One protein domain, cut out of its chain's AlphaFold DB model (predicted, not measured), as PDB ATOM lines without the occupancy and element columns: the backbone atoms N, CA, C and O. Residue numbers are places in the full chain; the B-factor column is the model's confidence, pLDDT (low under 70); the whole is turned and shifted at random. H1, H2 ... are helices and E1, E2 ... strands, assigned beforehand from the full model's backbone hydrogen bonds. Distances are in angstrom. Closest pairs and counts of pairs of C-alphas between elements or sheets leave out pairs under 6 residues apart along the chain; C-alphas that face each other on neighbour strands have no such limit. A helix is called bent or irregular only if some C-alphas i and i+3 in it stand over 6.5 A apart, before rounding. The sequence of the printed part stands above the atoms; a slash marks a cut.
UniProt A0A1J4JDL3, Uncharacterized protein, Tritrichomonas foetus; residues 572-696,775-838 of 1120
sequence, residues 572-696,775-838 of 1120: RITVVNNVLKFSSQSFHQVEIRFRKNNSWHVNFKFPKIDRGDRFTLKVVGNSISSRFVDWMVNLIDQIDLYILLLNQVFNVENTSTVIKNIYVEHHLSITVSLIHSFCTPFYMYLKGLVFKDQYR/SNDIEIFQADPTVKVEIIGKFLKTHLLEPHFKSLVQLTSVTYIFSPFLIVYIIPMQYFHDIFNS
ATOM      1  N   ARG A 572      64.970 168.991 197.341       94.50
ATOM      2  CA  ARG A 572      64.561 170.239 198.001       94.50
ATOM      3  C   ARG A 572      65.292 170.353 199.330       94.50
ATOM      4  O   ARG A 572      65.185 169.457 200.164       94.50
ATOM      5  N   ILE A 573      66.018 171.451 199.517       97.19
ATOM      6  CA  ILE A 573      66.903 171.655 200.667       97.19
ATOM      7  C   ILE A 573      66.461 172.877 201.452       97.19
ATOM      8  O   ILE A 573      66.144 173.916 200.879       97.19
ATOM      9  N   THR A 574      66.499 172.752 202.771       97.19
ATOM     10  CA  THR A 574      66.351 173.857 203.718       97.19
ATOM     11  C   THR A 574      67.574 173.875 204.627       97.19
ATOM     12  O   THR A 574      67.977 172.836 205.146       97.19
ATOM     13  N   VAL A 575      68.200 175.041 204.800       96.38
ATOM     14  CA  VAL A 575      69.334 175.218 205.716       96.38
ATOM     15  C   VAL A 575      68.863 176.107 206.859       96.38
ATOM     16  O   VAL A 575      68.485 177.252 206.633       96.38
ATOM     17  N   VAL A 576      68.840 175.568 208.077       94.62
ATOM     18  CA  VAL A 576      68.360 176.269 209.280       94.62
ATOM     19  C   VAL A 576      69.325 175.985 210.426       94.62
ATOM     20  O   VAL A 576      69.567 174.823 210.747       94.62
ATOM     21  N   ASN A 577      69.873 177.029 211.052       92.06
ATOM     22  CA  ASN A 577      70.783 176.938 212.206       92.06
ATOM     23  C   ASN A 577      71.955 175.953 211.987       92.06
ATOM     24  O   ASN A 577      72.194 175.063 212.804       92.06
ATOM     25  N   ASN A 578      72.650 176.079 210.849       91.06
ATOM     26  CA  ASN A 578      73.737 175.190 210.404       91.06
ATOM     27  C   ASN A 578      73.351 173.696 210.297       91.06
ATOM     28  O   ASN A 578      74.210 172.812 210.354       91.06
ATOM     29  N   VAL A 579      72.056 173.410 210.117       96.25
ATOM     30  CA  VAL A 579      71.526 172.090 209.759       96.25
ATOM     31  C   VAL A 579      70.993 172.138 208.334       96.25
ATOM     32  O   VAL A 579      70.034 172.858 208.055       96.25
ATOM     33  N   LEU A 580      71.589 171.347 207.445       97.62
ATOM     34  CA  LEU A 580      71.075 171.103 206.099       97.62
ATOM     35  C   LEU A 580      70.054 169.967 206.183       97.62
ATOM     36  O   LEU A 580      70.374 168.870 206.639       97.62
ATOM     37  N   LYS A 581      68.818 170.236 205.765       98.00
ATOM     38  CA  LYS A 581      67.700 169.289 205.775       98.00
ATOM     39  C   LYS A 581      67.151 169.092 204.368       98.00
ATOM     40  O   LYS A 581      66.841 170.074 203.692       98.00
ATOM     41  N   PHE A 582      66.971 167.843 203.958       97.69
ATOM     42  CA  PHE A 582      66.355 167.474 202.680       97.69
ATOM     43  C   PHE A 582      65.609 166.141 202.802       97.69
ATOM     44  O   PHE A 582      65.788 165.414 203.775       97.69
ATOM     45  N   SER A 583      64.761 165.819 201.828       96.31
ATOM     46  CA  SER A 583      64.154 164.490 201.673       96.31
ATOM     47  C   SER A 583      64.885 163.728 200.574       96.31
ATOM     48  O   SER A 583      65.090 164.310 199.507       96.31
ATOM     49  N   SER A 584      65.202 162.453 200.779       94.88
ATOM     50  CA  SER A 584      65.793 161.603 199.740       94.88
ATOM     51  C   SER A 584      64.753 160.674 199.102       94.88
ATOM     52  O   SER A 584      63.550 160.769 199.382       94.88
ATOM     53  N   GLN A 585      65.189 159.752 198.235       91.69
ATOM     54  CA  GLN A 585      64.312 158.688 197.744       91.69
ATOM     55  C   GLN A 585      63.881 157.764 198.893       91.69
ATOM     56  O   GLN A 585      62.693 157.454 198.993       91.69
ATOM     57  N   SER A 586      64.802 157.417 199.791       94.50
ATOM     58  CA  SER A 586      64.637 156.350 200.786       94.50
ATOM     59  C   SER A 586      64.219 156.836 202.177       94.50
ATOM     60  O   SER A 586      63.720 156.041 202.967       94.50
ATOM     61  N   PHE A 587      64.346 158.134 202.466       94.88
ATOM     62  CA  PHE A 587      63.958 158.743 203.745       94.88
ATOM     63  C   PHE A 587      63.066 159.965 203.531       94.88
ATOM     64  O   PHE A 587      63.226 160.704 202.555       94.88
ATOM     65  N   HIS A 588      62.124 160.218 204.444       94.81
ATOM     66  CA  HIS A 588      61.389 161.488 204.418       94.81
ATOM     67  C   HIS A 588      62.271 162.666 204.840       94.81
ATOM     68  O   HIS A 588      62.057 163.775 204.349       94.81
ATOM     69  N   GLN A 589      63.264 162.446 205.711       96.06
ATOM     70  CA  GLN A 589      64.146 163.515 206.166       96.06
ATOM     71  C   GLN A 589      65.576 163.028 206.453       96.06
ATOM     72  O   GLN A 589      65.797 162.166 207.298       96.06
ATOM     73  N   VAL A 590      66.552 163.672 205.820       97.56
ATOM     74  CA  VAL A 590      67.982 163.584 206.136       97.56
ATOM     75  C   VAL A 590      68.428 164.933 206.708       97.56
ATOM     76  O   VAL A 590      68.114 165.986 206.149       97.56
ATOM     77  N   GLU A 591      69.124 164.919 207.846       97.94
ATOM     78  CA  GLU A 591      69.661 166.106 208.527       97.94
ATOM     79  C   GLU A 591      71.186 166.016 208.653       97.94
ATOM     80  O   GLU A 591      71.683 165.199 209.425       97.94
ATOM     81  N   ILE A 592      71.925 166.893 207.975       98.00
ATOM     82  CA  ILE A 592      73.378 167.051 208.137       98.00
ATOM     83  C   ILE A 592      73.625 168.224 209.090       98.00
ATOM     84  O   ILE A 592      73.161 169.336 208.830       98.00
ATOM     85  N   ARG A 593      74.365 168.008 210.183       97.25
ATOM     86  CA  ARG A 593      74.769 169.068 211.122       97.25
ATOM     87  C   ARG A 593      76.275 169.040 211.368       97.25
ATOM     88  O   ARG A 593      76.819 168.031 211.817       97.25
ATOM     89  N   PHE A 594      76.906 170.195 211.189       95.25
ATOM     90  CA  PHE A 594      78.301 170.447 211.551       95.25
ATOM     91  C   PHE A 594      78.420 171.053 212.955       95.25
ATOM     92  O   PHE A 594      77.502 171.716 213.445       95.25
ATOM     93  N   ARG A 595      79.557 170.825 213.617       93.69
ATOM     94  CA  ARG A 595      79.933 171.420 214.906       93.69
ATOM     95  C   ARG A 595      81.292 172.113 214.777       93.69
ATOM     96  O   ARG A 595      82.113 171.721 213.958       93.69
ATOM     97  N   LYS A 596      81.544 173.101 215.645       88.75
ATOM     98  CA  LYS A 596      82.755 173.951 215.639       88.75
ATOM     99  C   LYS A 596      84.088 173.211 215.846       88.75
ATOM    100  O   LYS A 596      85.138 173.801 215.666       88.75
ATOM    101  N   ASN A 597      84.058 171.943 216.248       88.88
ATOM    102  CA  ASN A 597      85.238 171.104 216.477       88.88
ATOM    103  C   ASN A 597      85.507 170.138 215.307       88.88
ATOM    104  O   ASN A 597      85.943 169.015 215.540       88.88
ATOM    105  N   ASN A 598      85.137 170.516 214.077       87.75
ATOM    106  CA  ASN A 598      85.158 169.674 212.872       87.75
ATOM    107  C   ASN A 598      84.358 168.350 212.952       87.75
ATOM    108  O   ASN A 598      84.297 167.611 211.970       87.75
ATOM    109  N   SER A 599      83.671 168.064 214.067       93.44
ATOM    110  CA  SER A 599      82.757 166.925 214.150       93.44
ATOM    111  C   SER A 599      81.434 167.214 213.451       93.44
ATOM    112  O   SER A 599      80.915 168.334 213.451       93.44
ATOM    113  N   TRP A 600      80.857 166.179 212.865       96.12
ATOM    114  CA  TRP A 600      79.639 166.262 212.075       96.12
ATOM    115  C   TRP A 600      78.769 165.034 212.338       96.12
ATOM    116  O   TRP A 600      79.222 164.018 212.871       96.12
ATOM    117  N   HIS A 601      77.486 165.140 212.009       96.62
ATOM    118  CA  HIS A 601      76.596 163.985 211.975       96.62
ATOM    119  C   HIS A 601      75.522 164.122 210.907       96.62
ATOM    120  O   HIS A 601      75.065 165.228 210.614       96.62
ATOM    121  N   VAL A 602      75.105 162.972 210.382       97.69
ATOM    122  CA  VAL A 602      73.965 162.828 209.483       97.69
ATOM    123  C   VAL A 602      72.920 161.964 210.177       97.69
ATOM    124  O   VAL A 602      73.190 160.807 210.491       97.69
ATOM    125  N   ASN A 603      71.737 162.523 210.437       97.12
ATOM    126  CA  ASN A 603      70.581 161.758 210.902       97.12
ATOM    127  C   ASN A 603      69.707 161.431 209.686       97.12
ATOM    128  O   ASN A 603      69.197 162.358 209.055       97.12
ATOM    129  N   PHE A 604      69.480 160.156 209.392       96.50
ATOM    130  CA  PHE A 604      68.479 159.725 208.419       96.50
ATOM    131  C   PHE A 604      67.252 159.254 209.207       96.50
ATOM    132  O   PHE A 604      67.352 158.363 210.052       96.50
ATOM    133  N   LYS A 605      66.110 159.911 208.995       94.75
ATOM    134  CA  LYS A 605      64.874 159.734 209.770       94.75
ATOM    135  C   LYS A 605      63.724 159.327 208.866       94.75
ATOM    136  O   LYS A 605      63.650 159.781 207.722       94.75
ATOM    137  N   PHE A 606      62.786 158.572 209.434       91.62
ATOM    138  CA  PHE A 606      61.554 158.150 208.759       91.62
ATOM    139  C   PHE A 606      61.885 157.427 207.431       91.62
ATOM    140  O   PHE A 606      61.695 157.983 206.340       91.62
ATOM    141  N   PRO A 607      62.489 156.226 207.518       92.31
ATOM    142  CA  PRO A 607      62.755 155.364 206.366       92.31
ATOM    143  C   PRO A 607      61.448 155.037 205.630       92.31
ATOM    144  O   PRO A 607      60.433 154.731 206.252       92.31
ATOM    145  N   LYS A 608      61.469 155.026 204.297       91.88
ATOM    146  CA  LYS A 608      60.325 154.615 203.465       91.88
ATOM    147  C   LYS A 608      60.329 153.098 203.250       91.88
ATOM    148  O   LYS A 608      60.403 152.623 202.119       91.88
ATOM    149  N   ILE A 609      60.306 152.359 204.359       89.12
ATOM    150  CA  ILE A 609      60.191 150.895 204.416       89.12
ATOM    151  C   ILE A 609      58.904 150.547 205.167       89.12
ATOM    152  O   ILE A 609      58.632 151.110 206.229       89.12
ATOM    153  N   ASP A 610      58.170 149.540 204.693       79.56
ATOM    154  CA  ASP A 610      56.878 149.098 205.251       79.56
ATOM    155  C   ASP A 610      56.941 148.538 206.697       79.56
ATOM    156  O   ASP A 610      55.926 148.139 207.264       79.56
ATOM    157  N   ARG A 611      58.124 148.517 207.334       73.50
ATOM    158  CA  ARG A 611      58.345 148.077 208.729       73.50
ATOM    159  C   ARG A 611      58.401 149.226 209.757       73.50
ATOM    160  O   ARG A 611      58.679 148.980 210.931       73.50
ATOM    161  N   GLY A 612      58.049 150.448 209.343       63.34
ATOM    162  CA  GLY A 612      57.781 151.602 210.215       63.34
ATOM    163  C   GLY A 612      59.014 152.406 210.649       63.34
ATOM    164  O   GLY A 612      60.150 152.063 210.324       63.34
ATOM    165  N   ASP A 613      58.787 153.468 211.433       65.81
ATOM    166  CA  ASP A 613      59.754 154.541 211.767       65.81
ATOM    167  C   ASP A 613      61.042 154.117 212.513       65.81
ATOM    168  O   ASP A 613      61.875 154.959 212.862       65.81
ATOM    169  N   ARG A 614      61.223 152.819 212.780       70.56
ATOM    170  CA  ARG A 614      62.274 152.291 213.661       70.56
ATOM    171  C   ARG A 614      63.684 152.331 213.067       70.56
ATOM    172  O   ARG A 614      64.620 152.449 213.844       70.56
ATOM    173  N   PHE A 615      63.860 152.349 211.740       81.06
ATOM    174  CA  PHE A 615      65.195 152.488 211.121       81.06
ATOM    175  C   PHE A 615      65.651 153.959 211.061       81.06
ATOM    176  O   PHE A 615      66.028 154.470 210.004       81.06
ATOM    177  N   THR A 616      65.593 154.670 212.191       89.38
ATOM    178  CA  THR A 616      66.260 155.971 212.322       89.38
ATOM    179  C   THR A 616      67.728 155.723 212.653       89.38
ATOM    180  O   THR A 616      68.046 155.126 213.679       89.38
ATOM    181  N   LEU A 617      68.630 156.185 211.790       93.62
ATOM    182  CA  LEU A 617      70.065 155.924 211.907       93.62
ATOM    183  C   LEU A 617      70.870 157.223 211.886       93.62
ATOM    184  O   LEU A 617      70.503 158.210 211.239       93.62
ATOM    185  N   LYS A 618      71.974 157.228 212.626       96.31
ATOM    186  CA  LYS A 618      72.814 158.403 212.837       96.31
ATOM    187  C   LYS A 618      74.275 158.081 212.577       96.31
ATOM    188  O   LYS A 618      74.921 157.413 213.378       96.31
ATOM    189  N   VAL A 619      74.819 158.637 211.504       96.56
ATOM    190  CA  VAL A 619      76.252 158.557 211.206       96.56
ATOM    191  C   VAL A 619      76.963 159.740 211.862       96.56
ATOM    192  O   VAL A 619      76.485 160.871 211.770       96.56
ATOM    193  N   VAL A 620      78.088 159.499 212.535       96.81
ATOM    194  CA  VAL A 620      78.928 160.520 213.177       96.81
ATOM    195  C   VAL A 620      80.376 160.412 212.701       96.81
ATOM    196  O   VAL A 620      80.894 159.312 212.525       96.81
ATOM    197  N   GLY A 621      81.052 161.551 212.565       95.69
ATOM    198  CA  GLY A 621      82.487 161.605 212.283       95.69
ATOM    199  C   GLY A 621      83.149 162.833 212.904       95.69
ATOM    200  O   GLY A 621      82.478 163.760 213.366       95.69
ATOM    201  N   ASN A 622      84.478 162.809 212.964       93.94
ATOM    202  CA  ASN A 622      85.320 163.793 213.658       93.94
ATOM    203  C   ASN A 622      86.344 164.499 212.750       93.94
ATOM    204  O   ASN A 622      87.050 165.382 213.227       93.94
ATOM    205  N   SER A 623      86.422 164.140 211.467       91.44
ATOM    206  CA  SER A 623      87.335 164.738 210.488       91.44
ATOM    207  C   SER A 623      86.590 165.265 209.256       91.44
ATOM    208  O   SER A 623      85.462 164.859 208.962       91.44
ATOM    209  N   ILE A 624      87.223 166.203 208.546       91.75
ATOM    210  CA  ILE A 624      86.740 166.811 207.299       91.75
ATOM    211  C   ILE A 624      87.952 166.946 206.369       91.75
ATOM    212  O   ILE A 624      88.838 167.762 206.622       91.75
ATOM    213  N   SER A 625      88.005 166.130 205.316       90.69
ATOM    214  CA  SER A 625      89.061 166.143 204.292       90.69
ATOM    215  C   SER A 625      88.726 167.084 203.122       90.69
ATOM    216  O   SER A 625      87.602 167.569 202.992       90.69
ATOM    217  N   SER A 626      89.672 167.307 202.205       86.75
ATOM    218  CA  SER A 626      89.422 168.067 200.965       86.75
ATOM    219  C   SER A 626      88.397 167.403 200.031       86.75
ATOM    220  O   SER A 626      87.746 168.091 199.253       86.75
ATOM    221  N   ARG A 627      88.212 166.077 200.135       91.44
ATOM    222  CA  ARG A 627      87.209 165.290 199.390       91.44
ATOM    223  C   ARG A 627      85.916 165.055 200.178       91.44
ATOM    224  O   ARG A 627      85.074 164.264 199.763       91.44
ATOM    225  N   PHE A 628      85.747 165.719 201.323       94.81
ATOM    226  CA  PHE A 628      84.653 165.444 202.252       94.81
ATOM    227  C   PHE A 628      83.260 165.611 201.637       94.81
ATOM    228  O   PHE A 628      82.367 164.836 201.958       94.81
ATOM    229  N   VAL A 629      83.062 166.589 200.746       95.75
ATOM    230  CA  VAL A 629      81.764 166.817 200.086       95.75
ATOM    231  C   VAL A 629      81.395 165.640 199.179       95.75
ATOM    232  O   VAL A 629      80.295 165.105 199.308       95.75
ATOM    233  N   ASP A 630      82.317 165.186 198.327       94.25
ATOM    234  CA  ASP A 630      82.096 164.036 197.439       94.25
ATOM    235  C   ASP A 630      81.913 162.736 198.234       94.25
ATOM    236  O   ASP A 630      81.043 161.920 197.925       94.25
ATOM    237  N   TRP A 631      82.691 162.562 199.305       96.50
ATOM    238  CA  TRP A 631      82.560 161.423 200.212       96.50
ATOM    239  C   TRP A 631      81.214 161.420 200.952       96.50
ATOM    240  O   TRP A 631      80.563 160.381 201.035       96.50
ATOM    241  N   MET A 632      80.757 162.578 201.438       97.25
ATOM    242  CA  MET A 632      79.471 162.748 202.121       97.25
ATOM    243  C   MET A 632      78.295 162.450 201.186       97.25
ATOM    244  O   MET A 632      77.326 161.808 201.587       97.25
ATOM    245  N   VAL A 633      78.394 162.874 199.926       95.81
ATOM    246  CA  VAL A 633      77.446 162.494 198.873       95.81
ATOM    247  C   VAL A 633      77.436 160.979 198.679       95.81
ATOM    248  O   VAL A 633      76.364 160.385 198.706       95.81
ATOM    249  N   ASN A 634      78.602 160.340 198.539       95.56
ATOM    250  CA  ASN A 634      78.682 158.886 198.391       95.56
ATOM    251  C   ASN A 634      78.103 158.150 199.615       95.56
ATOM    252  O   ASN A 634      77.388 157.171 199.445       95.56
ATOM    253  N   LEU A 635      78.349 158.627 200.840       96.69
ATOM    254  CA  LEU A 635      77.736 158.094 202.063       96.69
ATOM    255  C   LEU A 635      76.199 158.135 201.989       96.69
ATOM    256  O   LEU A 635      75.548 157.131 202.273       96.69
ATOM    257  N   ILE A 636      75.626 159.279 201.598       96.69
ATOM    258  CA  ILE A 636      74.173 159.449 201.445       96.69
ATOM    259  C   ILE A 636      73.638 158.499 200.367       96.69
ATOM    260  O   ILE A 636      72.691 157.766 200.634       96.69
ATOM    261  N   ASP A 637      74.279 158.459 199.198       95.06
ATOM    262  CA  ASP A 637      73.885 157.619 198.062       95.06
ATOM    263  C   ASP A 637      73.893 156.126 198.407       95.06
ATOM    264  O   ASP A 637      72.968 155.397 198.051       95.06
ATOM    265  N   GLN A 638      74.932 155.663 199.106       96.06
ATOM    266  CA  GLN A 638      75.082 154.259 199.476       96.06
ATOM    267  C   GLN A 638      74.099 153.854 200.586       96.06
ATOM    268  O   GLN A 638      73.566 152.749 200.533       96.06
ATOM    269  N   ILE A 639      73.789 154.737 201.544       96.25
ATOM    270  CA  ILE A 639      72.741 154.482 202.550       96.25
ATOM    271  C   ILE A 639      71.347 154.506 201.904       96.25
ATOM    272  O   ILE A 639      70.549 153.602 202.152       96.25
ATOM    273  N   ASP A 640      71.052 155.481 201.037       95.06
ATOM    274  CA  ASP A 640      69.793 155.529 200.284       95.06
ATOM    275  C   ASP A 640      69.599 154.253 199.454       95.06
ATOM    276  O   ASP A 640      68.526 153.643 199.503       95.06
ATOM    277  N   LEU A 641      70.636 153.822 198.730       95.31
ATOM    278  CA  LEU A 641      70.616 152.596 197.940       95.31
ATOM    279  C   LEU A 641      70.461 151.353 198.822       95.31
ATOM    280  O   LEU A 641      69.608 150.521 198.525       95.31
ATOM    281  N   TYR A 642      71.205 151.239 199.926       95.81
ATOM    282  CA  TYR A 642      71.088 150.114 200.859       95.81
ATOM    283  C   TYR A 642      69.650 149.951 201.364       95.81
ATOM    284  O   TYR A 642      69.114 148.847 201.351       95.81
ATOM    285  N   ILE A 643      68.980 151.051 201.721       95.12
ATOM    286  CA  ILE A 643      67.579 151.044 202.164       95.12
ATOM    287  C   ILE A 643      66.609 150.661 201.025       95.12
ATOM    288  O   ILE A 643      65.622 149.971 201.278       95.12
ATOM    289  N   LEU A 644      66.895 151.014 199.764       94.00
ATOM    290  CA  LEU A 644      66.116 150.546 198.599       94.00
ATOM    291  C   LEU A 644      66.306 149.050 198.322       94.00
ATOM    292  O   LEU A 644      65.350 148.374 197.932       94.00
ATOM    293  N   LEU A 645      67.520 148.525 198.515       95.00
ATOM    294  CA  LEU A 645      67.788 147.089 198.443       95.00
ATOM    295  C   LEU A 645      67.072 146.368 199.586       95.00
ATOM    296  O   LEU A 645      66.335 145.424 199.328       95.00
ATOM    297  N   LEU A 646      67.204 146.853 200.823       94.12
ATOM    298  CA  LEU A 646      66.559 146.310 202.019       94.12
ATOM    299  C   LEU A 646      65.029 146.250 201.874       94.12
ATOM    300  O   LEU A 646      64.430 145.216 202.164       94.12
ATOM    301  N   ASN A 647      64.399 147.308 201.351       92.94
ATOM    302  CA  ASN A 647      62.963 147.302 201.060       92.94
ATOM    303  C   ASN A 647      62.596 146.237 200.008       92.94
ATOM    304  O   ASN A 647      61.603 145.530 200.151       92.94
ATOM    305  N   GLN A 648      63.426 146.063 198.974       93.19
ATOM    306  CA  GLN A 648      63.270 144.973 198.006       93.19
ATOM    307  C   GLN A 648      63.444 143.582 198.644       93.19
ATOM    308  O   GLN A 648      62.700 142.678 198.269       93.19
ATOM    309  N   VAL A 649      64.346 143.397 199.620       93.75
ATOM    310  CA  VAL A 649      64.458 142.131 200.371       93.75
ATOM    311  C   VAL A 649      63.183 141.870 201.182       93.75
ATOM    312  O   VAL A 649      62.619 140.784 201.077       93.75
ATOM    313  N   PHE A 650      62.674 142.861 201.928       92.56
ATOM    314  CA  PHE A 650      61.422 142.726 202.689       92.56
ATOM    315  C   PHE A 650      60.217 142.425 201.788       92.56
ATOM    316  O   PHE A 650      59.406 141.562 202.115       92.56
ATOM    317  N   ASN A 651      60.135 143.053 200.614       91.00
ATOM    318  CA  ASN A 651      59.095 142.752 199.631       91.00
ATOM    319  C   ASN A 651      59.174 141.307 199.113       91.00
ATOM    320  O   ASN A 651      58.138 140.676 198.921       91.00
ATOM    321  N   VAL A 652      60.376 140.745 198.941       90.38
ATOM    322  CA  VAL A 652      60.548 139.331 198.558       90.38
ATOM    323  C   VAL A 652      60.240 138.382 199.726       90.38
ATOM    324  O   VAL A 652      59.603 137.354 199.500       90.38
ATOM    325  N   GLU A 653      60.590 138.731 200.969       92.31
ATOM    326  CA  GLU A 653      60.188 137.980 202.174       92.31
ATOM    327  C   GLU A 653      58.660 137.908 202.302       92.31
ATOM    328  O   GLU A 653      58.112 136.823 202.492       92.31
ATOM    329  N   ASN A 654      57.958 139.020 202.063       87.25
ATOM    330  CA  ASN A 654      56.492 139.069 202.062       87.25
ATOM    331  C   ASN A 654      55.853 138.168 200.983       87.25
ATOM    332  O   ASN A 654      54.724 137.716 201.162       87.25
ATOM    333  N   THR A 655      56.557 137.854 199.886       81.62
ATOM    334  CA  THR A 655      56.072 136.881 198.880       81.62
ATOM    335  C   THR A 655      56.343 135.417 199.241       81.62
ATOM    336  O   THR A 655      55.837 134.536 198.555       81.62
ATOM    337  N   SER A 656      57.110 135.138 200.303       69.00
ATOM    338  CA  SER A 656      57.371 133.816 200.914       69.00
ATOM    339  C   SER A 656      57.844 132.659 200.008       69.00
ATOM    340  O   SER A 656      57.911 131.520 200.459       69.00
ATOM    341  N   THR A 657      58.225 132.912 198.750       77.12
ATOM    342  CA  THR A 657      58.653 131.860 197.796       77.12
ATOM    343  C   THR A 657      60.151 131.558 197.798       77.12
ATOM    344  O   THR A 657      60.558 130.526 197.271       77.12
ATOM    345  N   VAL A 658      60.982 132.437 198.373       84.00
ATOM    346  CA  VAL A 658      62.455 132.373 198.261       84.00
ATOM    347  C   VAL A 658      63.173 132.634 199.581       84.00
ATOM    348  O   VAL A 658      64.118 131.918 199.924       84.00
ATOM    349  N   ILE A 659      62.728 133.641 200.333       90.88
ATOM    350  CA  ILE A 659      63.330 134.050 201.606       90.88
ATOM    351  C   ILE A 659      62.548 133.417 202.755       90.88
ATOM    352  O   ILE A 659      61.325 133.503 202.804       90.88
ATOM    353  N   LYS A 660      63.277 132.776 203.670       91.81
ATOM    354  CA  LYS A 660      62.750 132.094 204.854       91.81
ATOM    355  C   LYS A 660      62.590 133.044 206.032       91.81
ATOM    356  O   LYS A 660      61.555 133.024 206.680       91.81
ATOM    357  N   ASN A 661      63.642 133.811 206.310       92.56
ATOM    358  CA  ASN A 661      63.738 134.816 207.368       92.56
ATOM    359  C   ASN A 661      64.794 135.851 206.953       92.56
ATOM    360  O   ASN A 661      65.852 135.472 206.443       92.56
ATOM    361  N   ILE A 662      64.571 137.119 207.278       93.31
ATOM    362  CA  ILE A 662      65.617 138.146 207.332       93.31
ATOM    363  C   ILE A 662      65.980 138.395 208.795       93.31
ATOM    364  O   ILE A 662      65.133 138.785 209.601       93.31
ATOM    365  N   TYR A 663      67.253 138.212 209.132       93.06
ATOM    366  CA  TYR A 663      67.821 138.657 210.398       93.06
ATOM    367  C   TYR A 663      68.467 140.025 210.179       93.06
ATOM    368  O   TYR A 663      69.259 140.195 209.255       93.06
ATOM    369  N   VAL A 664      68.106 141.001 211.009       90.75
ATOM    370  CA  VAL A 664      68.722 142.332 211.031       90.75
ATOM    371  C   VAL A 664      69.640 142.358 212.245       90.75
ATOM    372  O   VAL A 664      69.154 142.257 213.370       90.75
ATOM    373  N   GLU A 665      70.948 142.418 212.015       88.50
ATOM    374  CA  GLU A 665      71.955 142.475 213.087       88.50
ATOM    375  C   GLU A 665      72.044 143.902 213.638       88.50
ATOM    376  O   GLU A 665      72.039 144.118 214.846       88.50
ATOM    377  N   HIS A 666      72.046 144.862 212.714       89.31
ATOM    378  CA  HIS A 666      71.819 146.293 212.908       89.31
ATOM    379  C   HIS A 666      71.223 146.851 211.601       89.31
ATOM    380  O   HIS A 666      71.257 146.181 210.569       89.31
ATOM    381  N   HIS A 667      70.700 148.077 211.568       89.44
ATOM    382  CA  HIS A 667      70.006 148.648 210.399       89.44
ATOM    383  C   HIS A 667      70.833 148.706 209.094       89.44
ATOM    384  O   HIS A 667      70.264 148.979 208.038       89.44
ATOM    385  N   LEU A 668      72.147 148.457 209.161       92.56
ATOM    386  CA  LEU A 668      73.093 148.434 208.035       92.56
ATOM    387  C   LEU A 668      73.858 147.094 207.884       92.56
ATOM    388  O   LEU A 668      74.862 147.053 207.170       92.56
ATOM    389  N   SER A 669      73.398 146.014 208.533       94.69
ATOM    390  CA  SER A 669      73.804 144.622 208.270       94.69
ATOM    391  C   SER A 669      72.598 143.684 208.369       94.69
ATOM    392  O   SER A 669      71.908 143.633 209.395       94.69
ATOM    393  N   ILE A 670      72.344 142.921 207.304       95.25
ATOM    394  CA  ILE A 670      71.315 141.881 207.282       95.25
ATOM    395  C   ILE A 670      71.872 140.533 206.828       95.25
ATOM    396  O   ILE A 670      72.705 140.450 205.925       95.25
ATOM    397  N   THR A 671      71.288 139.477 207.384       95.75
ATOM    398  CA  THR A 671      71.476 138.091 206.957       95.75
ATOM    399  C   THR A 671      70.154 137.553 206.414       95.75
ATOM    400  O   THR A 671      69.170 137.405 207.142       95.75
ATOM    401  N   VAL A 672      70.118 137.243 205.120       94.56
ATOM    402  CA  VAL A 672      68.947 136.714 204.411       94.56
ATOM    403  C   VAL A 672      69.048 135.194 204.344       94.56
ATOM    404  O   VAL A 672      69.833 134.638 203.576       94.56
ATOM    405  N   SER A 673      68.237 134.504 205.146       93.50
ATOM    406  CA  SER A 673      68.099 133.048 205.086       93.50
ATOM    407  C   SER A 673      67.137 132.666 203.965       93.50
ATOM    408  O   SER A 673      66.021 133.180 203.890       93.50
ATOM    409  N   LEU A 674      67.561 131.749 203.099       92.06
ATOM    410  CA  LEU A 674      66.761 131.232 201.989       92.06
ATOM    411  C   LEU A 674      65.950 129.998 202.427       92.06
ATOM    412  O   LEU A 674      66.231 129.385 203.458       92.06
ATOM    413  N   ILE A 675      64.899 129.660 201.675       89.19
ATOM    414  CA  ILE A 675      63.962 128.576 202.037       89.19
ATOM    415  C   ILE A 675      64.579 127.186 201.891       89.19
ATOM    416  O   ILE A 675      64.370 126.331 202.756       89.19
ATOM    417  N   HIS A 676      65.338 126.956 200.823       85.62
ATOM    418  CA  HIS A 676      65.958 125.660 200.570       85.62
ATOM    419  C   HIS A 676      67.149 125.422 201.502       85.62
ATOM    420  O   HIS A 676      67.996 126.291 201.662       85.62
ATOM    421  N   SER A 677      67.235 124.221 202.078       84.44
ATOM    422  CA  SER A 677      68.289 123.831 203.026       84.44
ATOM    423  C   SER A 677      69.689 123.741 202.416       84.44
ATOM    424  O   SER A 677      70.665 123.900 203.140       84.44
ATOM    425  N   PHE A 678      69.795 123.494 201.106       82.81
ATOM    426  CA  PHE A 678      71.079 123.491 200.400       82.81
ATOM    427  C   PHE A 678      71.653 124.914 200.253       82.81
ATOM    428  O   PHE A 678      72.868 125.107 200.341       82.81
ATOM    429  N   CYS A 679      70.776 125.919 200.128       87.94
ATOM    430  CA  CYS A 679      71.162 127.313 199.976       87.94
ATOM    431  C   CYS A 679      71.824 127.878 201.241       87.94
ATOM    432  O   CYS A 679      71.262 127.823 202.337       87.94
ATOM    433  N   THR A 680      72.968 128.540 201.078       89.06
ATOM    434  CA  THR A 680      73.572 129.344 202.144       89.06
ATOM    435  C   THR A 680      72.928 130.722 202.285       89.06
ATOM    436  O   THR A 680      72.480 131.293 201.282       89.06
ATOM    437  N   PRO A 681      72.950 131.308 203.499       91.81
ATOM    438  CA  PRO A 681      72.536 132.688 203.708       91.81
ATOM    439  C   PRO A 681      73.291 133.674 202.808       91.81
ATOM    440  O   PRO A 681      74.467 133.487 202.485       91.81
ATOM    441  N   PHE A 682      72.592 134.738 202.425       94.12
ATOM    442  CA  PHE A 682      73.160 135.906 201.760       94.12
ATOM    443  C   PHE A 682      73.324 137.028 202.788       94.12
ATOM    444  O   PHE A 682      72.355 137.397 203.452       94.12
ATOM    445  N   TYR A 683      74.534 137.566 202.915       95.12
ATOM    446  CA  TYR A 683      74.863 138.629 203.866       95.12
ATOM    447  C   TYR A 683      74.971 139.954 203.119       95.12
ATOM    448  O   TYR A 683      75.684 140.015 202.120       95.12
ATOM    449  N   MET A 684      74.301 141.010 203.585       96.44
ATOM    450  CA  MET A 684      74.341 142.336 202.958       96.44
ATOM    451  C   MET A 684      74.581 143.428 204.001       96.44
ATOM    452  O   MET A 684      73.719 143.697 204.844       96.44
ATOM    453  N   TYR A 685      75.725 144.099 203.909       95.75
ATOM    454  CA  TYR A 685      76.168 145.104 204.878       95.75
ATOM    455  C   TYR A 685      76.828 146.308 204.203       95.75
ATOM    456  O   TYR A 685      77.192 146.264 203.024       95.75
ATOM    457  N   LEU A 686      76.966 147.405 204.948       95.75
ATOM    458  CA  LEU A 686      77.620 148.622 204.471       95.75
ATOM    459  C   LEU A 686      79.048 148.739 205.027       95.75
ATOM    460  O   LEU A 686      79.243 149.056 206.201       95.75
ATOM    461  N   LYS A 687      80.059 148.513 204.180       94.12
ATOM    462  CA  LYS A 687      81.473 148.690 204.549       94.12
ATOM    463  C   LYS A 687      81.798 150.178 204.703       94.12
ATOM    464  O   LYS A 687      81.245 151.021 203.999       94.12
ATOM    465  N   GLY A 688      82.718 150.492 205.617       92.12
ATOM    466  CA  GLY A 688      83.177 151.857 205.905       92.12
ATOM    467  C   GLY A 688      82.450 152.556 207.061       92.12
ATOM    468  O   GLY A 688      82.795 153.689 207.388       92.12
ATOM    469  N   LEU A 689      81.487 151.884 207.702       93.19
ATOM    470  CA  LEU A 689      80.830 152.333 208.931       93.19
ATOM    471  C   LEU A 689      81.046 151.321 210.061       93.19
ATOM    472  O   LEU A 689      80.949 150.119 209.842       93.19
ATOM    473  N   VAL A 690      81.293 151.814 211.276       91.25
ATOM    474  CA  VAL A 690      81.480 150.996 212.485       91.25
ATOM    475  C   VAL A 690      80.309 151.226 213.438       91.25
ATOM    476  O   VAL A 690      79.991 152.372 213.764       91.25
ATOM    477  N   PHE A 691      79.652 150.158 213.890       90.38
ATOM    478  CA  PHE A 691      78.520 150.253 214.812       90.38
ATOM    479  C   PHE A 691      78.994 150.569 216.238       90.38
ATOM    480  O   PHE A 691      79.897 149.923 216.770       90.38
ATOM    481  N   LYS A 692      78.424 151.600 216.876       82.31
ATOM    482  CA  LYS A 692      79.049 152.193 218.067       82.31
ATOM    483  C   LYS A 692      78.896 151.375 219.353       82.31
ATOM    484  O   LYS A 692      79.760 151.493 220.220       82.31
ATOM    485  N   ASP A 693      77.865 150.545 219.504       66.88
ATOM    486  CA  ASP A 693      77.693 149.775 220.749       66.88
ATOM    487  C   ASP A 693      78.735 148.655 220.922       66.88
ATOM    488  O   ASP A 693      79.027 148.276 222.056       66.88
ATOM    489  N   GLN A 694      79.413 148.224 219.846       50.50
ATOM    490  CA  GLN A 694      80.563 147.309 219.934       50.50
ATOM    491  C   GLN A 694      81.733 147.890 220.753       50.50
ATOM    492  O   GLN A 694      82.476 147.132 221.366       50.50
ATOM    493  N   TYR A 695      81.862 149.221 220.871       45.06
ATOM    494  CA  TYR A 695      82.897 149.860 221.705       45.06
ATOM    495  C   TYR A 695      82.674 149.716 223.224       45.06
ATOM    496  O   TYR A 695      83.513 150.169 224.002       45.06
ATOM    497  N   ARG A 696      81.552 149.135 223.676       40.28
ATOM    498  CA  ARG A 696      81.283 148.881 225.106       40.28
ATOM    499  C   ARG A 696      81.641 147.467 225.569       40.28
ATOM    500  O   ARG A 696      81.609 147.211 226.771       40.28
ATOM    501  N   SER A 775      62.158 153.096 223.684       42.22
ATOM    502  CA  SER A 775      61.285 153.747 222.691       42.22
ATOM    503  C   SER A 775      61.954 154.823 221.814       42.22
ATOM    504  O   SER A 775      61.248 155.616 221.199       42.22
ATOM    505  N   ASN A 776      63.289 154.854 221.738       56.12
ATOM    506  CA  ASN A 776      64.091 155.833 220.994       56.12
ATOM    507  C   ASN A 776      65.350 155.183 220.368       56.12
ATOM    508  O   ASN A 776      66.435 155.763 220.439       56.12
ATOM    509  N   ASP A 777      65.220 153.981 219.796       71.00
ATOM    510  CA  ASP A 777      66.320 153.202 219.196       71.00
ATOM    511  C   ASP A 777      66.910 153.881 217.934       71.00
ATOM    512  O   ASP A 777      66.654 153.488 216.797       71.00
ATOM    513  N   ILE A 778      67.703 154.939 218.136       87.88
ATOM    514  CA  ILE A 778      68.542 155.561 217.106       87.88
ATOM    515  C   ILE A 778      69.893 154.852 217.112       87.88
ATOM    516  O   ILE A 778      70.732 155.117 217.976       87.88
ATOM    517  N   GLU A 779      70.131 154.006 216.117       91.62
ATOM    518  CA  GLU A 779      71.443 153.387 215.932       91.62
ATOM    519  C   GLU A 779      72.500 154.433 215.554       91.62
ATOM    520  O   GLU A 779      72.278 155.286 214.686       91.62
ATOM    521  N   ILE A 780      73.669 154.363 216.200       93.56
ATOM    522  CA  ILE A 780      74.780 155.288 215.967       93.56
ATOM    523  C   ILE A 780      75.940 154.549 215.298       93.56
ATOM    524  O   ILE A 780      76.508 153.617 215.863       93.56
ATOM    525  N   PHE A 781      76.336 155.038 214.126       95.38
ATOM    526  CA  PHE A 781      77.477 154.556 213.356       95.38
ATOM    527  C   PHE A 781      78.591 155.599 213.354       95.38
ATOM    528  O   PHE A 781      78.330 156.786 213.163       95.38
ATOM    529  N   GLN A 782      79.835 155.172 213.541       95.44
ATOM    530  CA  GLN A 782      81.018 156.002 213.342       95.44
ATOM    531  C   GLN A 782      81.559 155.801 211.925       95.44
ATOM    532  O   GLN A 782      81.602 154.676 211.432       95.44
ATOM    533  N   ALA A 783      81.974 156.889 211.279       94.75
ATOM    534  CA  ALA A 783      82.510 156.881 209.924       94.75
ATOM    535  C   ALA A 783      83.846 157.621 209.844       94.75
ATOM    536  O   ALA A 783      84.019 158.665 210.479       94.75
ATOM    537  N   ASP A 784      84.741 157.117 208.997       91.38
ATOM    538  CA  ASP A 784      85.977 157.795 208.617       91.38
ATOM    539  C   ASP A 784      85.880 158.286 207.154       91.38
ATOM    540  O   ASP A 784      85.796 157.464 206.240       91.38
ATOM    541  N   PRO A 785      85.914 159.611 206.902       90.12
ATOM    542  CA  PRO A 785      85.991 160.215 205.569       90.12
ATOM    543  C   PRO A 785      87.162 159.793 204.671       90.12
ATOM    544  O   PRO A 785      87.191 160.184 203.502       90.12
ATOM    545  N   THR A 786      88.149 159.059 205.189       88.94
ATOM    546  CA  THR A 786      89.217 158.443 204.388       88.94
ATOM    547  C   THR A 786      88.814 157.084 203.806       88.94
ATOM    548  O   THR A 786      89.340 156.689 202.765       88.94
ATOM    549  N   VAL A 787      87.844 156.393 204.416       91.31
ATOM    550  CA  VAL A 787      87.385 155.063 204.001       91.31
ATOM    551  C   VAL A 787      86.198 155.195 203.053       91.31
ATOM    552  O   VAL A 787      85.197 155.848 203.354       91.31
ATOM    553  N   LYS A 788      86.274 154.554 201.884       92.69
ATOM    554  CA  LYS A 788      85.155 154.519 200.939       92.69
ATOM    555  C   LYS A 788      84.002 153.697 201.524       92.69
ATOM    556  O   LYS A 788      84.183 152.536 201.877       92.69
ATOM    557  N   VAL A 789      82.814 154.294 201.558       94.69
ATOM    558  CA  VAL A 789      81.571 153.597 201.911       94.69
ATOM    559  C   VAL A 789      81.052 152.842 200.689       94.69
ATOM    560  O   VAL A 789      80.937 153.435 199.612       94.69
ATOM    561  N   GLU A 790      80.751 151.553 200.843       95.94
ATOM    562  CA  GLU A 790      80.189 150.712 199.778       95.94
ATOM    563  C   GLU A 790      79.323 149.568 200.325       95.94
ATOM    564  O   GLU A 790      79.589 149.020 201.395       95.94
ATOM    565  N   ILE A 791      78.274 149.204 199.582       96.56
ATOM    566  CA  ILE A 791      77.434 148.039 199.889       96.56
ATOM    567  C   ILE A 791      78.170 146.767 199.469       96.56
ATOM    568  O   ILE A 791      78.518 146.604 198.297       96.56
ATOM    569  N   ILE A 792      78.349 145.845 200.413       96.06
ATOM    570  CA  ILE A 792      78.900 144.512 200.168       96.06
ATOM    571  C   ILE A 792      77.797 143.474 200.333       96.06
ATOM    572  O   ILE A 792      76.980 143.543 201.252       96.06
ATOM    573  N   GLY A 793      77.786 142.512 199.415       94.94
ATOM    574  CA  GLY A 793      76.944 141.329 199.462       94.94
ATOM    575  C   GLY A 793      77.831 140.095 199.389       94.94
ATOM    576  O   GLY A 793      78.464 139.902 198.352       94.94
ATOM    577  N   LYS A 794      77.890 139.298 200.461       93.62
ATOM    578  CA  LYS A 794      78.681 138.060 200.530       93.62
ATOM    579  C   LYS A 794      77.804 136.820 200.381       93.62
ATOM    580  O   LYS A 794      76.686 136.764 200.908       93.62
ATOM    581  N   PHE A 795      78.337 135.806 199.705       89.94
ATOM    582  CA  PHE A 795      77.668 134.524 199.472       89.94
ATOM    583  C   PHE A 795      78.540 133.380 199.974       89.94
ATOM    584  O   PHE A 795      79.488 132.988 199.300       89.94
ATOM    585  N   LEU A 796      78.175 132.806 201.122       82.25
ATOM    586  CA  LEU A 796      79.002 131.857 201.876       82.25
ATOM    587  C   LEU A 796      79.560 130.710 201.002       82.25
ATOM    588  O   LEU A 796      80.770 130.550 200.912       82.25
ATOM    589  N   LYS A 797      78.718 129.982 200.254       80.50
ATOM    590  CA  LYS A 797      79.198 128.971 199.288       80.50
ATOM    591  C   LYS A 797      79.607 129.524 197.920       80.50
ATOM    592  O   LYS A 797      80.275 128.828 197.167       80.50
ATOM    593  N   THR A 798      79.139 130.706 197.519       80.50
ATOM    594  CA  THR A 798      78.975 131.048 196.090       80.50
ATOM    595  C   THR A 798      79.573 132.408 195.734       80.50
ATOM    596  O   THR A 798      78.908 133.253 195.136       80.50
ATOM    597  N   HIS A 799      80.860 132.591 196.044       83.75
ATOM    598  CA  HIS A 799      81.669 133.780 195.724       83.75
ATOM    599  C   HIS A 799      81.502 134.303 194.276       83.75
ATOM    600  O   HIS A 799      81.588 135.499 194.025       83.75
ATOM    601  N   LEU A 800      81.178 133.434 193.309       81.44
ATOM    602  CA  LEU A 800      80.880 133.796 191.913       81.44
ATOM    603  C   LEU A 800      79.707 134.782 191.740       81.44
ATOM    604  O   LEU A 800      79.622 135.453 190.708       81.44
ATOM    605  N   LEU A 801      78.810 134.875 192.728       85.94
ATOM    606  CA  LEU A 801      77.719 135.851 192.768       85.94
ATOM    607  C   LEU A 801      78.172 137.238 193.250       85.94
ATOM    608  O   LEU A 801      77.490 138.217 192.952       85.94
ATOM    609  N   GLU A 802      79.309 137.365 193.939       90.56
ATOM    610  CA  GLU A 802      79.769 138.636 194.521       90.56
ATOM    611  C   GLU A 802      80.161 139.672 193.455       90.56
ATOM    612  O   GLU A 802      79.666 140.802 193.532       90.56
ATOM    613  N   PRO A 803      80.920 139.336 192.384       87.94
ATOM    614  CA  PRO A 803      81.157 140.269 191.281       87.94
ATOM    615  C   PRO A 803      79.858 140.698 190.587       87.94
ATOM    616  O   PRO A 803      79.720 141.849 190.171       87.94
ATOM    617  N   HIS A 804      78.880 139.790 190.484       86.50
ATOM    618  CA  HIS A 804      77.588 140.084 189.867       86.50
ATOM    619  C   HIS A 804      76.740 141.016 190.735       86.50
ATOM    620  O   HIS A 804      76.201 141.994 190.226       86.50
ATOM    621  N   PHE A 805      76.683 140.774 192.047       91.44
ATOM    622  CA  PHE A 805      76.051 141.673 193.010       91.44
ATOM    623  C   PHE A 805      76.722 143.053 193.003       91.44
ATOM    624  O   PHE A 805      76.033 144.063 192.884       91.44
ATOM    625  N   LYS A 806      78.061 143.114 193.019       91.75
ATOM    626  CA  LYS A 806      78.836 144.364 192.925       91.75
ATOM    627  C   LYS A 806      78.520 145.144 191.645       91.75
ATOM    628  O   LYS A 806      78.375 146.362 191.697       91.75
ATOM    629  N   SER A 807      78.361 144.447 190.521       89.06
ATOM    630  CA  SER A 807      77.975 145.049 189.236       89.06
ATOM    631  C   SER A 807      76.521 145.535 189.263       89.06
ATOM    632  O   SER A 807      76.231 146.649 188.843       89.06
ATOM    633  N   LEU A 808      75.610 144.740 189.833       89.00
ATOM    634  CA  LEU A 808      74.193 145.064 189.998       89.00
ATOM    635  C   LEU A 808      73.979 146.293 190.898       89.00
ATOM    636  O   LEU A 808      73.166 147.143 190.554       89.00
ATOM    637  N   VAL A 809      74.744 146.439 191.985       91.56
ATOM    638  CA  VAL A 809      74.744 147.623 192.870       91.56
ATOM    639  C   VAL A 809      75.203 148.896 192.142       91.56
ATOM    640  O   VAL A 809      74.770 149.990 192.495       91.56
ATOM    641  N   GLN A 810      76.033 148.777 191.104       90.19
ATOM    642  CA  GLN A 810      76.497 149.914 190.295       90.19
ATOM    643  C   GLN A 810      75.500 150.338 189.199       90.19
ATOM    644  O   GLN A 810      75.661 151.408 188.609       90.19
ATOM    645  N   LEU A 811      74.461 149.542 188.914       87.62
ATOM    646  CA  LEU A 811      73.462 149.875 187.896       87.62
ATOM    647  C   LEU A 811      72.461 150.918 188.405       87.62
ATOM    648  O   LEU A 811      71.799 150.735 189.422       87.62
ATOM    649  N   THR A 812      72.211 151.962 187.613       80.94
ATOM    650  CA  THR A 812      71.157 152.959 187.902       80.94
ATOM    651  C   THR A 812      69.738 152.372 187.914       80.94
ATOM    652  O   THR A 812      68.813 152.992 188.435       80.94
ATOM    653  N   SER A 813      69.554 151.172 187.358       83.38
ATOM    654  CA  SER A 813      68.303 150.404 187.307       83.38
ATOM    655  C   SER A 813      68.156 149.358 188.424       83.38
ATOM    656  O   SER A 813      67.171 148.616 188.436       83.38
ATOM    657  N   VAL A 814      69.098 149.295 189.374       84.19
ATOM    658  CA  VAL A 814      69.142 148.312 190.474       84.19
ATOM    659  C   VAL A 814      67.835 148.198 191.273       84.19
ATOM    660  O   VAL A 814      67.454 147.105 191.695       84.19
ATOM    661  N   THR A 815      67.093 149.300 191.398       78.31
ATOM    662  CA  THR A 815      65.778 149.394 192.059       78.31
ATOM    663  C   THR A 815      64.690 148.499 191.459       78.31
ATOM    664  O   THR A 815      63.665 148.290 192.103       78.31
ATOM    665  N   TYR A 816      64.899 147.975 190.248       82.25
ATOM    666  CA  TYR A 816      63.974 147.073 189.554       82.25
ATOM    667  C   TYR A 816      64.554 145.676 189.300       82.25
ATOM    668  O   TYR A 816      63.812 144.772 188.922       82.25
ATOM    669  N   ILE A 817      65.869 145.498 189.459       85.81
ATOM    670  CA  ILE A 817      66.586 144.264 189.091       85.81
ATOM    671  C   ILE A 817      66.911 143.416 190.327       85.81
ATOM    672  O   ILE A 817      66.992 142.194 190.217       85.81
ATOM    673  N   PHE A 818      67.033 144.020 191.514       90.31
ATOM    674  CA  PHE A 818      67.439 143.282 192.708       90.31
ATOM    675  C   PHE A 818      66.382 142.281 193.208       90.31
ATOM    676  O   PHE A 818      66.733 141.127 193.438       90.31
ATOM    677  N   SER A 819      65.089 142.630 193.284       89.56
ATOM    678  CA  SER A 819      64.046 141.636 193.615       89.56
ATOM    679  C   SER A 819      64.000 140.450 192.625       89.56
ATOM    680  O   SER A 819      64.006 139.309 193.092       89.56
ATOM    681  N   PRO A 820      64.034 140.646 191.287       87.31
ATOM    682  CA  PRO A 820      64.252 139.551 190.339       87.31
ATOM    683  C   PRO A 820      65.536 138.755 190.586       87.31
ATOM    684  O   PRO A 820      65.510 137.538 190.466       87.31
ATOM    685  N   PHE A 821      66.645 139.394 190.966       89.88
ATOM    686  CA  PHE A 821      67.887 138.685 191.281       89.88
ATOM    687  C   PHE A 821      67.749 137.758 192.492       89.88
ATOM    688  O   PHE A 821      68.122 136.585 192.397       89.88
ATOM    689  N   LEU A 822      67.128 138.238 193.575       88.50
ATOM    690  CA  LEU A 822      66.805 137.416 194.740       88.50
ATOM    691  C   LEU A 822      65.926 136.217 194.344       88.50
ATOM    692  O   LEU A 822      66.270 135.079 194.652       88.50
ATOM    693  N   ILE A 823      64.821 136.469 193.629       85.81
ATOM    694  CA  ILE A 823      63.807 135.450 193.311       85.81
ATOM    695  C   ILE A 823      64.293 134.428 192.273       85.81
ATOM    696  O   ILE A 823      64.051 133.228 192.399       85.81
ATOM    697  N   VAL A 824      64.904 134.909 191.191       85.06
ATOM    698  CA  VAL A 824      65.097 134.142 189.952       85.06
ATOM    699  C   VAL A 824      66.493 133.536 189.866       85.06
ATOM    700  O   VAL A 824      66.643 132.488 189.245       85.06
ATOM    701  N   TYR A 825      67.507 134.163 190.470       87.12
ATOM    702  CA  TYR A 825      68.905 133.847 190.165       87.12
ATOM    703  C   TYR A 825      69.693 133.261 191.337       87.12
ATOM    704  O   TYR A 825      70.461 132.329 191.103       87.12
ATOM    705  N   ILE A 826      69.492 133.724 192.579       89.94
ATOM    706  CA  ILE A 826      70.262 133.206 193.726       89.94
ATOM    707  C   ILE A 826      70.031 131.702 193.932       89.94
ATOM    708  O   ILE A 826      71.005 130.954 193.954       89.94
ATOM    709  N   ILE A 827      68.775 131.244 194.050       89.12
ATOM    710  CA  ILE A 827      68.483 129.820 194.315       89.12
ATOM    711  C   ILE A 827      69.065 128.912 193.215       89.12
ATOM    712  O   ILE A 827      69.831 128.013 193.563       89.12
ATOM    713  N   PRO A 828      68.803 129.140 191.909       90.38
ATOM    714  CA  PRO A 828      69.461 128.384 190.848       90.38
ATOM    715  C   PRO A 828      70.982 128.400 190.911       90.38
ATOM    716  O   PRO A 828      71.587 127.351 190.747       90.38
ATOM    717  N   MET A 829      71.615 129.548 191.152       90.38
ATOM    718  CA  MET A 829      73.078 129.631 191.168       90.38
ATOM    719  C   MET A 829      73.703 128.872 192.336       90.38
ATOM    720  O   MET A 829      74.706 128.189 192.141       90.38
ATOM    721  N   GLN A 830      73.094 128.930 193.523       90.50
ATOM    722  CA  GLN A 830      73.535 128.116 194.654       90.50
ATOM    723  C   GLN A 830      73.295 126.621 194.387       90.50
ATOM    724  O   GLN A 830      74.184 125.819 194.641       90.50
ATOM    725  N   TYR A 831      72.171 126.249 193.765       91.00
ATOM    726  CA  TYR A 831      71.888 124.864 193.364       91.00
ATOM    727  C   TYR A 831      72.855 124.330 192.287       91.00
ATOM    728  O   TYR A 831      73.318 123.196 192.374       91.00
ATOM    729  N   PHE A 832      73.216 125.150 191.292       91.56
ATOM    730  CA  PHE A 832      74.262 124.831 190.313       91.56
ATOM    731  C   PHE A 832      75.620 124.647 191.000       91.56
ATOM    732  O   PHE A 832      76.332 123.694 190.693       91.56
ATOM    733  N   HIS A 833      75.972 125.524 191.942       89.94
ATOM    734  CA  HIS A 833      77.205 125.398 192.713       89.94
ATOM    735  C   HIS A 833      77.223 124.109 193.549       89.94
ATOM    736  O   HIS A 833      78.207 123.376 193.510       89.94
ATOM    737  N   ASP A 834      76.127 123.804 194.243       90.19
ATOM    738  CA  ASP A 834      75.979 122.586 195.042       90.19
ATOM    739  C   ASP A 834      75.986 121.307 194.200       90.19
ATOM    740  O   ASP A 834      76.460 120.295 194.687       90.19
ATOM    741  N   ILE A 835      75.511 121.314 192.948       92.75
ATOM    742  CA  ILE A 835      75.603 120.130 192.075       92.75
ATOM    743  C   ILE A 835      77.007 119.952 191.499       92.75
ATOM    744  O   ILE A 835      77.524 118.835 191.462       92.75
ATOM    745  N   PHE A 836      77.609 121.020 190.973       91.69
ATOM    746  CA  PHE A 836      78.833 120.891 190.179       91.69
ATOM    747  C   PHE A 836      80.119 120.966 191.012       91.69
ATOM    748  O   PHE A 836      81.115 120.386 190.593       91.69
ATOM    749  N   ASN A 837      80.108 121.599 192.191       86.94
ATOM    750  CA  ASN A 837      81.310 121.784 193.018       86.94
ATOM    751  C   ASN A 837      81.316 120.962 194.330       86.94
ATOM    752  O   ASN A 837      82.251 121.116 195.115       86.94
ATOM    753  N   SER A 838      80.315 120.113 194.600       80.25
ATOM    754  CA  SER A 838      80.207 119.343 195.858       80.25
ATOM    755  C   SER A 838      81.233 118.224 196.026       80.25
ATOM    756  O   SER A 838      81.714 118.005 197.132       80.25
TER     757      SER A 838
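This is residues 572 to 696 and 775 to 838 of the 1120 residues of an uncharacterized protein of Tritrichomonas foetus (UniProt A0A1J4JDL3). A strongly twisted seven-stranded sheet and a smaller four-stranded sheet follow one another along the longest axis, and one long helix, H1, runs along a face of both and bridges them. H3 packs along E11 at the edge of the smaller sheet, and the bent helix H4 has one arm, H4a, packed on the later part of H1, while its other arm, H4b, reaches out to the end of the longest axis. The 189 printed residues include four named helices and eleven named strands, in the order E1 E2 E3 E4 E5 H1 E6 E7 E8 E9 H2 E10 E11 H3 H4, class mixed. The large sheet, E1 E2 E3 E4 E5 E10 E9, is mixed; the other, E6 E7 E8 E11, is antiparallel. The whole is compact, with a radius of gyration of the C-alphas of 17.8 A, yet elongated, spanning 59 by 37 by 31 A.

The large sheet holds E1, residues 573 to 576, from C-alpha 573 at (66.903, 171.655, 200.667); E2, 579 to 582; E3, 587 to 594, 20.1 A; E4, 600 to 607, 20.9 A; E5, 617 to 621; E10, 779 to 783; and E9, 689 to 691. H1, residues 628 to 654, is 38.6 A long. The other sheet holds E6, 659 to 666, 18.7 A; E7, 669 to 674; E8, 682 to 687; and E11, 790 to 795. H2 is residues 692 to 696 and H3 is 799 to 810, 17.8 A. H3 is irregular, but only just: C-alphas 800 and 803 are 6.51 A apart. H4, residues 814 to 836, was assigned as one helix by its hydrogen bonds but is bent, with C-alphas 824 and 827 7.0 A apart. Its arms are H4a, residues 814 to 824, irregular with C-alphas 816 and 819 6.8 A apart, and H4b, residues 827 to 836, which ends with C-alpha 836 at (78.833, 120.891, 190.179).

E1 to E5 form a meander, each strand the antiparallel neighbour of the one before; in the hairpin E3 and E4, N 591 and O 603 are 2.8 A apart. E5 and E10 are parallel, with N 618 and O 779 2.8 A apart. E10 and E9 are antiparallel, with N 782 and O 690 2.8 A apart. E6, E7 and E8 form another meander, and E11 is antiparallel to E8, with N 685 and O 792 3.0 A apart. H1 makes two layers with each sheet, a helix on one face: its height is 7.9 A over the large sheet and 9.4 A over the other, and it runs along the strands of both. With residues 644 to 652 alone, H1 touches H4a, closest at the C-alphas of Gln 648 and Ser 819, 5.6 A. H3 is on the smaller sheet, its C-alpha 802 being 6.1 A from that of Lys 794 in E11. H3 and H4a only just touch, only at the corner, with 3 pairs of C-alphas within 8 A, the closest being Leu 808 and Val 814, 6.0 A. H2 only grazes the large sheet with residues 692 to 693. Every O i to N i+4 pair is within hydrogen-bond range in H1 and H4b, against 6 of 8 in H3, 5 of 7 in H4a and 0 of 1 in H2, where 2 of 2 O i to N i+3 pairs are.

The C-alphas farthest apart, Asn 577 and Phe 836, are 60.8 A apart. Residues 697 to 774 are not printed, and C-alphas 696 and 775 are 20.7 A apart across the cut. Of the links that are printed whole, none is long. The mean pLDDT of the printed part is 89.5; residues 612 to 613, 656, 693 to 696 and 775 to 776 are under 70.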